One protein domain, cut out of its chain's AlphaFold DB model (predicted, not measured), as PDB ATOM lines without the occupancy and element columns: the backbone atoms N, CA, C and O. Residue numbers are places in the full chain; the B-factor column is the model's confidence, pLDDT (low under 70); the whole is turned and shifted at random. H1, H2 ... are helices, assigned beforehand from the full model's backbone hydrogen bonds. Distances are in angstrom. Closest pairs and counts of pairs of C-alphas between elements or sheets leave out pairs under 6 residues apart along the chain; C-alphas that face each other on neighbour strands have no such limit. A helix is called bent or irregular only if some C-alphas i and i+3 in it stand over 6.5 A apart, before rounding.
ATOM      1  N   GLY A  26      11.675   0.528 -38.983       73.75
ATOM      2  CA  GLY A  26      10.681   1.308 -38.227       73.75
ATOM      3  C   GLY A  26      10.580   2.768 -38.626       73.75
ATOM      4  O   GLY A  26       9.481   3.314 -38.741       73.75
ATOM      5  N   ASP A  27      11.737   3.395 -38.796       82.00
ATOM      6  CA  ASP A  27      11.866   4.847 -38.792       82.00
ATOM      7  C   ASP A  27      11.298   5.462 -40.071       82.00
ATOM      8  O   ASP A  27      10.700   6.536 -40.017       82.00
ATOM      9  N   GLY A  28      11.419   4.771 -41.212       82.25
ATOM     10  CA  GLY A  28      10.847   5.231 -42.475       82.25
ATOM     11  C   GLY A  28       9.328   5.334 -42.390       82.25
ATOM     12  O   GLY A  28       8.746   6.346 -42.781       82.25
ATOM     13  N   ILE A  29       8.687   4.324 -41.799       85.00
ATOM     14  CA  ILE A  29       7.238   4.308 -41.582       85.00
ATOM     15  C   ILE A  29       6.808   5.400 -40.611       85.00
ATOM     16  O   ILE A  29       5.870   6.137 -40.915       85.00
ATOM     17  N   LEU A  30       7.482   5.517 -39.465       85.44
ATOM     18  CA  LEU A  30       7.149   6.534 -38.471       85.44
ATOM     19  C   LEU A  30       7.245   7.941 -39.073       85.44
ATOM     20  O   LEU A  30       6.326   8.745 -38.930       85.44
ATOM     21  N   PHE A  31       8.322   8.208 -39.809       87.56
ATOM     22  CA  PHE A  31       8.528   9.471 -40.503       87.56
ATOM     23  C   PHE A  31       7.445   9.740 -41.554       87.56
ATOM     24  O   PHE A  31       6.881  10.835 -41.600       87.56
ATOM     25  N   GLY A  32       7.101   8.728 -42.354       88.88
ATOM     26  CA  GLY A  32       6.018   8.814 -43.328       88.88
ATOM     27  C   GLY A  32       4.676   9.157 -42.683       88.88
ATOM     28  O   GLY A  32       3.993  10.067 -43.150       88.88
ATOM     29  N   ILE A  33       4.317   8.496 -41.578       89.56
ATOM     30  CA  ILE A  33       3.071   8.763 -40.843       89.56
ATOM     31  C   ILE A  33       3.046  10.190 -40.290       89.56
ATOM     32  O   ILE A  33       2.040  10.873 -40.460       89.56
ATOM     33  N   ILE A  34       4.137  10.669 -39.682       90.06
ATOM     34  CA  ILE A  34       4.215  12.041 -39.153       90.06
ATOM     35  C   ILE A  34       3.971  13.060 -40.270       90.06
ATOM     36  O   ILE A  34       3.135  13.951 -40.121       90.06
ATOM     37  N   ILE A  35       4.644  12.902 -41.413       91.88
ATOM     38  CA  ILE A  35       4.442  13.770 -42.580       91.88
ATOM     39  C   ILE A  35       2.994  13.697 -43.067       91.88
ATOM     40  O   ILE A  35       2.372  14.729 -43.316       91.88
ATOM     41  N   GLY A  36       2.450  12.486 -43.181       92.12
ATOM     42  CA  GLY A  36       1.079  12.255 -43.615       92.12
ATOM     43  C   GLY A  36       0.044  12.938 -42.725       92.12
ATOM     44  O   GLY A  36      -0.878  13.564 -43.239       92.12
ATOM     45  N   ILE A  37       0.224  12.883 -41.402       92.19
ATOM     46  CA  ILE A  37      -0.640  13.564 -40.429       92.19
ATOM     47  C   ILE A  37      -0.557  15.079 -40.605       92.19
ATOM     48  O   ILE A  37      -1.593  15.731 -40.702       92.19
ATOM     49  N   VAL A  38       0.650  15.647 -40.682       92.50
ATOM     50  CA  VAL A  38       0.834  17.100 -40.834       92.50
ATOM     51  C   VAL A  38       0.165  17.604 -42.115       92.50
ATOM     52  O   VAL A  38      -0.588  18.576 -42.077       92.50
ATOM     53  N   ILE A  39       0.383  16.911 -43.238       93.12
ATOM     54  CA  ILE A  39      -0.249  17.242 -44.523       93.12
ATOM     55  C   ILE A  39      -1.768  17.060 -44.440       93.12
ATOM     56  O   ILE A  39      -2.514  17.929 -44.883       93.12
ATOM     57  N   GLY A  40      -2.234  15.953 -43.858       92.38
ATOM     58  CA  GLY A  40      -3.653  15.646 -43.719       92.38
ATOM     59  C   GLY A  40      -4.401  16.692 -42.896       92.38
ATOM     60  O   GLY A  40      -5.456  17.149 -43.323       92.38
ATOM     61  N   ILE A  41      -3.830  17.128 -41.769       92.88
ATOM     62  CA  ILE A  41      -4.378  18.207 -40.934       92.88
ATOM     63  C   ILE A  41      -4.393  19.523 -41.710       92.88
ATOM     64  O   ILE A  41      -5.420  20.193 -41.732       92.88
ATOM     65  N   PHE A  42      -3.296  19.881 -42.380       94.12
ATOM     66  CA  PHE A  42      -3.223  21.119 -43.158       94.12
ATOM     67  C   PHE A  42      -4.273  21.172 -44.278       94.12
ATOM     68  O   PHE A  42      -4.955  22.173 -44.454       94.12
ATOM     69  N   ILE A  43      -4.453  20.083 -45.026       93.75
ATOM     70  CA  ILE A  43      -5.487  20.010 -46.067       93.75
ATOM     71  C   ILE A  43      -6.879  20.003 -45.423       93.75
ATOM     72  O   ILE A  43      -7.789  20.674 -45.905       93.75
ATOM     73  N   SER A  44      -7.048  19.290 -44.309       93.38
ATOM     74  CA  SER A  44      -8.316  19.239 -43.583       93.38
ATOM     75  C   SER A  44      -8.773  20.621 -43.118       93.38
ATOM     76  O   SER A  44      -9.951  20.928 -43.271       93.38
ATOM     77  N   THR A  45      -7.866  21.476 -42.635       92.62
ATOM     78  CA  THR A  45      -8.199  22.852 -42.237       92.62
ATOM     79  C   THR A  45      -8.507  23.747 -43.434       92.62
ATOM     80  O   THR A  45      -9.434  24.547 -43.360       92.62
ATOM     81  N   VAL A  46      -7.793  23.590 -44.554       95.44
ATOM     82  CA  VAL A  46      -8.040  24.363 -45.788       95.44
ATOM     83  C   VAL A  46      -9.404  24.041 -46.405       95.44
ATOM     84  O   VAL A  46     -10.103  24.947 -46.850       95.44
ATOM     85  N   PHE A  47      -9.800  22.766 -46.426       94.44
ATOM     86  CA  PHE A  47     -11.050  22.311 -47.052       94.44
ATOM     87  C   PHE A  47     -12.185  22.038 -46.052       94.44
ATOM     88  O   PHE A  47     -13.268  21.607 -46.449       94.44
ATOM     89  N   ASN A  48     -11.941  22.267 -44.760       91.25
ATOM     90  CA  ASN A  48     -12.859  21.994 -43.653       91.25
ATOM     91  C   ASN A  48     -13.512  20.599 -43.731       91.25
ATOM     92  O   ASN A  48     -14.729  20.455 -43.632       91.25
ATOM     93  N   HIS A  49     -12.710  19.567 -44.005       90.19
ATOM     94  CA  HIS A  49     -13.177  18.187 -44.173       90.19
ATOM     95  C   HIS A  49     -12.238  17.216 -43.459       90.19
ATOM     96  O   HIS A  49     -11.052  17.113 -43.781       90.19
ATOM     97  N   PHE A  50     -12.769  16.460 -42.500       87.81
ATOM     98  CA  PHE A  50     -11.986  15.548 -41.659       87.81
ATOM     99  C   PHE A  50     -11.389  14.354 -42.423       87.81
ATOM    100  O   PHE A  50     -10.323  13.853 -42.065       87.81
ATOM    101  N   VAL A  51     -12.018  13.929 -43.526       90.69
ATOM    102  CA  VAL A  51     -11.556  12.791 -44.344       90.69
ATOM    103  C   VAL A  51     -10.103  12.945 -44.814       90.69
ATOM    104  O   VAL A  51      -9.390  11.953 -44.967       90.69
ATOM    105  N   PHE A  52      -9.622  14.181 -44.976       91.81
ATOM    106  CA  PHE A  52      -8.247  14.461 -45.383       91.81
ATOM    107  C   PHE A  52      -7.202  14.050 -44.338       91.81
ATOM    108  O   PHE A  52      -6.088  13.702 -44.719       91.81
ATOM    109  N   VAL A  53      -7.558  13.986 -43.050       91.19
ATOM    110  CA  VAL A  53      -6.678  13.437 -42.004       91.19
ATOM    111  C   VAL A  53      -6.477  11.933 -42.215       91.19
ATOM    112  O   VAL A  53      -5.349  11.445 -42.163       91.19
ATOM    113  N   ILE A  54      -7.549  11.204 -42.539       92.56
ATOM    114  CA  ILE A  54      -7.510   9.758 -42.810       92.56
ATOM    115  C   ILE A  54      -6.688   9.470 -44.069       92.56
ATOM    116  O   ILE A  54      -5.805   8.609 -44.059       92.56
ATOM    117  N   ILE A  55      -6.943  10.224 -45.144       92.12
ATOM    118  CA  ILE A  55      -6.179  10.128 -46.394       92.12
ATOM    119  C   ILE A  55      -4.703  10.440 -46.130       92.12
ATOM    120  O   ILE A  55      -3.833   9.714 -46.608       92.12
ATOM    121  N   GLY A  56      -4.417  11.472 -45.332       93.19
ATOM    122  CA  GLY A  56      -3.065  11.848 -44.932       93.19
ATOM    123  C   GLY A  56      -2.328  10.715 -44.221       93.19
ATOM    124  O   GLY A  56      -1.197  10.406 -44.582       93.19
ATOM    125  N   ILE A  57      -2.974  10.028 -43.278       92.62
ATOM    126  CA  ILE A  57      -2.385   8.883 -42.565       92.62
ATOM    127  C   ILE A  57      -2.095   7.718 -43.516       92.62
ATOM    128  O   ILE A  57      -0.993   7.167 -43.493       92.62
ATOM    129  N   ALA A  58      -3.047   7.357 -44.382       91.75
ATOM    130  CA  ALA A  58      -2.862   6.281 -45.357       91.75
ATOM    131  C   ALA A  58      -1.736   6.602 -46.357       91.75
ATOM    132  O   ALA A  58      -0.888   5.757 -46.655       91.75
ATOM    133  N   PHE A  59      -1.689   7.846 -46.836       92.06
ATOM    134  CA  PHE A  59      -0.652   8.328 -47.741       92.06
ATOM    135  C   PHE A  59       0.720   8.394 -47.060       92.06
ATOM    136  O   PHE A  59       1.720   7.959 -47.630       92.06
ATOM    137  N   GLY A  60       0.769   8.860 -45.812       92.56
ATOM    138  CA  GLY A  60       1.975   8.885 -44.994       92.56
ATOM    139  C   GLY A  60       2.544   7.492 -44.751       92.56
ATOM    140  O   GLY A  60       3.740   7.271 -44.926       92.56
ATOM    141  N   HIS A  61       1.684   6.522 -44.440       92.44
ATOM    142  CA  HIS A  61       2.081   5.120 -44.342       92.44
ATOM    143  C   HIS A  61       2.696   4.607 -45.654       92.44
ATOM    144  O   HIS A  61       3.757   3.980 -45.637       92.44
ATOM    145  N   TYR A  62       2.091   4.922 -46.803       87.88
ATOM    146  CA  TYR A  62       2.625   4.541 -48.113       87.88
ATOM    147  C   TYR A  62       3.993   5.177 -48.412       87.88
ATOM    148  O   TYR A  62       4.919   4.477 -48.826       87.88
ATOM    149  N   ILE A  63       4.163   6.477 -48.141       87.38
ATOM    150  CA  ILE A  63       5.466   7.155 -48.247       87.38
ATOM    151  C   ILE A  63       6.491   6.479 -47.339       87.38
ATOM    152  O   ILE A  63       7.616   6.207 -47.758       87.38
ATOM    153  N   GLY A  64       6.103   6.174 -46.103       87.69
ATOM    154  CA  GLY A  64       6.987   5.552 -45.136       87.69
ATOM    155  C   GLY A  64       7.457   4.163 -45.566       87.69
ATOM    156  O   GLY A  64       8.635   3.843 -45.423       87.69
ATOM    157  N   LEU A  65       6.583   3.375 -46.201       86.00
ATOM    158  CA  LEU A  65       6.952   2.103 -46.830       86.00
ATOM    159  C   LEU A  65       7.971   2.276 -47.962       86.00
ATOM    160  O   LEU A  65       8.876   1.449 -48.094       86.00
ATOM    161  N   ILE A  66       7.832   3.326 -48.775       82.94
ATOM    162  CA  ILE A  66       8.788   3.634 -49.844       82.94
ATOM    163  C   ILE A  66      10.149   3.973 -49.235       82.94
ATOM    164  O   ILE A  66      11.145   3.362 -49.618       82.94
ATOM    165  N   ILE A  67      10.190   4.875 -48.251       81.38
ATOM    166  CA  ILE A  67      11.428   5.275 -47.563       81.38
ATOM    167  C   ILE A  67      12.112   4.053 -46.948       81.38
ATOM    168  O   ILE A  67      13.299   3.831 -47.180       81.38
ATOM    169  N   GLU A  68      11.353   3.219 -46.239       79.19
ATOM    170  CA  GLU A  68      11.852   1.988 -45.626       79.19
ATOM    171  C   GLU A  68      12.442   1.031 -46.675       79.19
ATOM    172  O   GLU A  68      13.536   0.494 -46.498       79.19
ATOM    173  N   SER A  69      11.748   0.850 -47.805       76.38
ATOM    174  CA  SER A  69      12.196  -0.037 -48.886       76.38
ATOM    175  C   SER A  69      13.461   0.449 -49.596       76.38
ATOM    176  O   SER A  69      14.225  -0.368 -50.106       76.38
ATOM    177  N   LEU A  70      13.692   1.763 -49.615       75.06
ATOM    178  CA  LEU A  70      14.887   2.373 -50.193       75.06
ATOM    179  C   LEU A  70      16.061   2.381 -49.206       75.06
ATOM    180  O   LEU A  70      17.213   2.257 -49.621       75.06
ATOM    181  N   ALA A  71      15.782   2.533 -47.910       70.69
ATOM    182  CA  ALA A  71      16.799   2.685 -46.878       70.69
ATOM    183  C   ALA A  71      17.359   1.349 -46.363       70.69
ATOM    184  O   ALA A  71      18.546   1.279 -46.024       70.69
ATOM    185  N   CYS A  72      16.536   0.295 -46.308       64.38
ATOM    186  CA  CYS A  72      16.890  -0.956 -45.645       64.38
ATOM    187  C   CYS A  72      16.833  -2.166 -46.603       64.38
ATOM    188  O   CYS A  72      15.746  -2.676 -46.894       64.38
ATOM    189  N   PRO A  73      17.987  -2.688 -47.075       61.47
ATOM    190  CA  PRO A  73      18.040  -3.956 -47.795       61.47
ATOM    191  C   PRO A  73      17.842  -5.096 -46.789       61.47
ATOM    192  O   PRO A  73      18.795  -5.636 -46.235       61.47
ATOM    193  N   THR A  74      16.587  -5.410 -46.491       58.59
ATOM    194  CA  THR A  74      16.213  -6.448 -45.519       58.59
ATOM    195  C   THR A  74      15.847  -7.737 -46.265       58.59
ATOM    196  O   THR A  74      15.433  -7.689 -47.424       58.59
ATOM    197  N   SER A  75      15.998  -8.904 -45.635       59.81
ATOM    198  CA  SER A  75      15.589 -10.180 -46.237       59.81
ATOM    199  C   SER A  75      14.070 -10.213 -46.480       59.81
ATOM    200  O   SER A  75      13.282  -9.628 -45.730       59.81
ATOM    201  N   SER A  76      13.632 -10.883 -47.550       60.97
ATOM    202  CA  SER A  76      12.238 -10.843 -48.026       60.97
ATOM    203  C   SER A  76      11.203 -11.280 -46.977       60.97
ATOM    204  O   SER A  76      10.111 -10.715 -46.928       60.97
ATOM    205  N   SER A  77      11.538 -12.234 -46.105       61.56
ATOM    206  CA  SER A  77      10.644 -12.759 -45.062       61.56
ATOM    207  C   SER A  77      10.381 -11.758 -43.933       61.56
ATOM    208  O   SER A  77       9.248 -11.624 -43.464       61.56
ATOM    209  N   GLU A  78      11.394 -10.996 -43.530       61.84
ATOM    210  CA  GLU A  78      11.264  -9.989 -42.480       61.84
ATOM    211  C   GLU A  78      10.484  -8.750 -42.928       61.84
ATOM    212  O   GLU A  78       9.770  -8.145 -42.123       61.84
ATOM    213  N   ILE A  79      10.600  -8.383 -44.208       64.19
ATOM    214  CA  ILE A  79       9.873  -7.255 -44.803       64.19
ATOM    215  C   ILE A  79       8.372  -7.540 -44.805       64.19
ATOM    216  O   ILE A  79       7.579  -6.677 -44.434       64.19
ATOM    217  N   VAL A  80       7.969  -8.751 -45.201       65.81
ATOM    218  CA  VAL A  80       6.550  -9.122 -45.304       65.81
ATOM    219  C   VAL A  80       5.868  -9.082 -43.938       65.81
ATOM    220  O   VAL A  80       4.760  -8.562 -43.826       65.81
ATOM    221  N   SER A  81       6.530  -9.596 -42.902       67.31
ATOM    222  CA  SER A  81       6.002  -9.589 -41.537       67.31
ATOM    223  C   SER A  81       5.836  -8.159 -41.011       67.31
ATOM    224  O   SER A  81       4.745  -7.749 -40.615       67.31
ATOM    225  N   TYR A  82       6.888  -7.348 -41.125       69.69
ATOM    226  CA  TYR A  82       6.892  -5.966 -40.650       69.69
ATOM    227  C   TYR A  82       5.847  -5.078 -41.350       69.69
ATOM    228  O   TYR A  82       5.119  -4.339 -40.687       69.69
ATOM    229  N   ARG A  83       5.699  -5.195 -42.678       75.50
ATOM    230  CA  ARG A  83       4.686  -4.438 -43.434       75.50
ATOM    231  C   ARG A  83       3.263  -4.773 -43.000       75.50
ATOM    232  O   ARG A  83       2.434  -3.873 -42.917       75.50
ATOM    233  N   LYS A  84       2.983  -6.042 -42.683       79.19
ATOM    234  CA  LYS A  84       1.670  -6.462 -42.171       79.19
ATOM    235  C   LYS A  84       1.372  -5.820 -40.818       79.19
ATOM    236  O   LYS A  84       0.309  -5.229 -40.666       79.19
ATOM    237  N   TYR A  85       2.310  -5.869 -39.871       79.94
ATOM    238  CA  TYR A  85       2.120  -5.234 -38.561       79.94
ATOM    239  C   TYR A  85       1.961  -3.719 -38.663       79.94
ATOM    240  O   TYR A  85       1.114  -3.138 -37.991       79.94
ATOM    241  N   SER A  86       2.732  -3.079 -39.540       83.44
ATOM    242  CA  SER A  86       2.618  -1.643 -39.757       83.44
ATOM    243  C   SER A  86       1.276  -1.244 -40.384       83.44
ATOM    244  O   SER A  86       0.670  -0.255 -39.966       83.44
ATOM    245  N   LEU A  87       0.775  -2.028 -41.342       86.88
ATOM    246  CA  LEU A  87      -0.549  -1.816 -41.923       86.88
ATOM    247  C   LEU A  87      -1.641  -1.962 -40.857       86.88
ATOM    248  O   LEU A  87      -2.502  -1.096 -40.747       86.88
ATOM    249  N   VAL A  88      -1.573  -3.014 -40.034       87.56
ATOM    250  CA  VAL A  88      -2.510  -3.227 -38.918       87.56
ATOM    251  C   VAL A  88      -2.479  -2.049 -37.943       87.56
ATOM    252  O   VAL A  88      -3.535  -1.546 -37.575       87.56
ATOM    253  N   GLY A  89      -1.292  -1.556 -37.579       85.56
ATOM    254  CA  GLY A  89      -1.155  -0.370 -36.727       85.56
ATOM    255  C   GLY A  89      -1.756   0.891 -37.355       85.56
ATOM    256  O   GLY A  89      -2.403   1.676 -36.670       85.56
ATOM    257  N   THR A  90      -1.612   1.056 -38.670       87.50
ATOM    258  CA  THR A  90      -2.189   2.191 -39.408       87.50
ATOM    259  C   THR A  90      -3.714   2.110 -39.451       87.50
ATOM    260  O   THR A  90      -4.389   3.107 -39.210       87.50
ATOM    261  N   ILE A  91      -4.269   0.919 -39.690       90.81
ATOM    262  CA  ILE A  91      -5.716   0.673 -39.631       90.81
ATOM    263  C   ILE A  91      -6.244   0.956 -38.223       90.81
ATOM    264  O   ILE A  91      -7.259   1.632 -38.086       90.81
ATOM    265  N   ALA A  92      -5.545   0.492 -37.182       90.25
ATOM    266  CA  ALA A  92      -5.914   0.757 -35.796       90.25
ATOM    267  C   ALA A  92      -5.918   2.263 -35.490       90.25
ATOM    268  O   ALA A  92      -6.885   2.760 -34.926       90.25
ATOM    269  N   ALA A  93      -4.898   3.005 -35.934       87.88
ATOM    270  CA  ALA A  93      -4.840   4.456 -35.768       87.88
ATOM    271  C   ALA A  93      -6.003   5.170 -36.477       87.88
ATOM    272  O   ALA A  93      -6.644   6.035 -35.883       87.88
ATOM    273  N   ILE A  94      -6.317   4.781 -37.718       90.19
ATOM    274  CA  ILE A  94      -7.466   5.319 -38.463       90.19
ATOM    275  C   ILE A  94      -8.774   5.015 -37.725       90.19
ATOM    276  O   ILE A  94      -9.601   5.910 -37.570       90.19
ATOM    277  N   ALA A  95      -8.954   3.786 -37.239       90.25
ATOM    278  CA  ALA A  95     -10.142   3.389 -36.492       90.25
ATOM    279  C   ALA A  95     -10.289   4.182 -35.184       90.25
ATOM    280  O   ALA A  95     -11.384   4.645 -34.882       90.25
ATOM    281  N   SER A  96      -9.200   4.402 -34.439       87.94
ATOM    282  CA  SER A  96      -9.206   5.226 -33.224       87.94
ATOM    283  C   SER A  96      -9.567   6.681 -33.511       87.94
ATOM    284  O   SER A  96     -10.337   7.280 -32.768       87.94
ATOM    285  N   ILE A  97      -9.039   7.244 -34.598       87.25
ATOM    286  CA  ILE A  97      -9.315   8.622 -35.017       87.25
ATOM    287  C   ILE A  97     -10.767   8.775 -35.479       87.25
ATOM    288  O   ILE A  97     -11.425   9.741 -35.106       87.25
ATOM    289  N   LEU A  98     -11.288   7.805 -36.235       89.25
ATOM    290  CA  LEU A  98     -12.701   7.751 -36.610       89.25
ATOM    291  C   LEU A  98     -13.605   7.638 -35.384       89.25
ATOM    292  O   LEU A  98     -14.571   8.383 -35.280       89.25
ATOM    293  N   TYR A  99     -13.277   6.744 -34.452       90.19
ATOM    294  CA  TYR A  99     -14.028   6.580 -33.211       90.19
ATOM    295  C   TYR A  99     -14.059   7.875 -32.396       90.19
ATOM    296  O   TYR A  99     -15.129   8.288 -31.966       90.19
ATOM    297  N   ALA A 100     -12.914   8.546 -32.246       86.44
ATOM    298  CA  ALA A 100     -12.836   9.827 -31.554       86.44
ATOM    299  C   ALA A 100     -13.649  10.922 -32.263       86.44
ATOM    300  O   ALA A 100     -14.327  11.696 -31.602       86.44
ATOM    301  N   ALA A 101     -13.618  10.977 -33.598       83.62
ATOM    302  CA  ALA A 101     -14.432  11.921 -34.359       83.62
ATOM    303  C   ALA A 101     -15.938  11.660 -34.193       83.62
ATOM    304  O   ALA A 101     -16.697  12.609 -34.042       83.62
ATOM    305  N   LEU A 102     -16.353  10.390 -34.180       84.88
ATOM    306  CA  LEU A 102     -17.743   9.980 -33.952       84.88
ATOM    307  C   LEU A 102     -18.201  10.206 -32.505       84.88
ATOM    308  O   LEU A 102     -19.376  10.448 -32.278       84.88
ATOM    309  N   SER A 103     -17.304  10.127 -31.517       84.75
ATOM    310  CA  SER A 103     -17.655  10.317 -30.104       84.75
ATOM    311  C   SER A 103     -17.674  11.783 -29.655       84.75
ATOM    312  O   SER A 103     -17.881  12.041 -28.473       84.75
ATOM    313  N   ILE A 104     -17.343  12.719 -30.548       76.69
ATOM    314  CA  ILE A 104     -17.402  14.170 -30.306       76.69
ATOM    315  C   ILE A 104     -18.743  14.759 -30.808       76.69
ATOM    316  O   ILE A 104     -18.980  15.953 -30.636       76.69
TER     317      ILE A 104
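This is residues 26 to 104 of the 105 residues of an uncharacterized protein of Candidatus Methanofastidiosum methylthiophilus (UniProt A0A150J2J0). Three long helices run back and forth side by side in one elongated body, with H2 in the middle: H1 packs closely along H2, and H3 folds back on the other side of H2 at a wider spacing. Residues 73 to 78, of which 76 to 78 belong to H3, stick out at one end, where the chain turns from H2 into H3. The printed part has 79 residues with three named helices, in the order H1, H2, H3, and no named strand; the class is all helix. The whole is only just compact, close to loose, with a radius of gyration of the C-alphas of 13.7 A, and the C-alphas span 43 by 23 by 13 A.

The printed part begins at Gly 26. H1 covers residues 27 to 47 and measures 30.0 A from its first to its last C-alpha; C-alpha 27 is at (11.866, 4.847, -38.792). A tight link of 3 residues leads to H2, residues 51 to 71, which measures 30.2 A and begins with C-alpha 51 at (-11.556, 12.791, -44.344). A tight link of 4 residues leads to H3, residues 76 to 102, the longest helix at 27 residues and 39.1 A. Its last C-alpha, 102, is at (-17.743, 9.980, -33.952). No helix is bent or irregular.

H1 and H2 touch and form a helical hairpin. They run opposite ways at a shallow tilt of 27 degrees, with 63 pairs of C-alphas within 8 A; their closest C-alphas, those of Gly 36 and Gly 60, are 3.7 A apart. H2 and H3 also touch and form a helical hairpin, but with 7 pairs of C-alphas within 8 A, and H3 touches H2 with residues 83 to 94 alone. Their closest C-alphas, those of Ile 54 and Ile 94, are 6.2 A apart, and they run opposite ways at a shallow tilt of 17 degrees. H1 and H3 are close but not clearly touching: their closest C-alphas, those of Ile 29 and Ser 86, are 7.8 A apart. These two run the same way at a shallow tilt of 30 degrees, centre to centre 15.2 A. In H1, H2 and H3 every O i to N i+4 pair is within hydrogen-bond range.

The two C-alphas farthest apart, those of Ser 75 and Ile 104, are 44.0 A apart. The printed part runs from residue 26 to 104 without a cut, and neither link is long. The mean pLDDT of the printed part is 84.2; residues 72 to 82 are under 70.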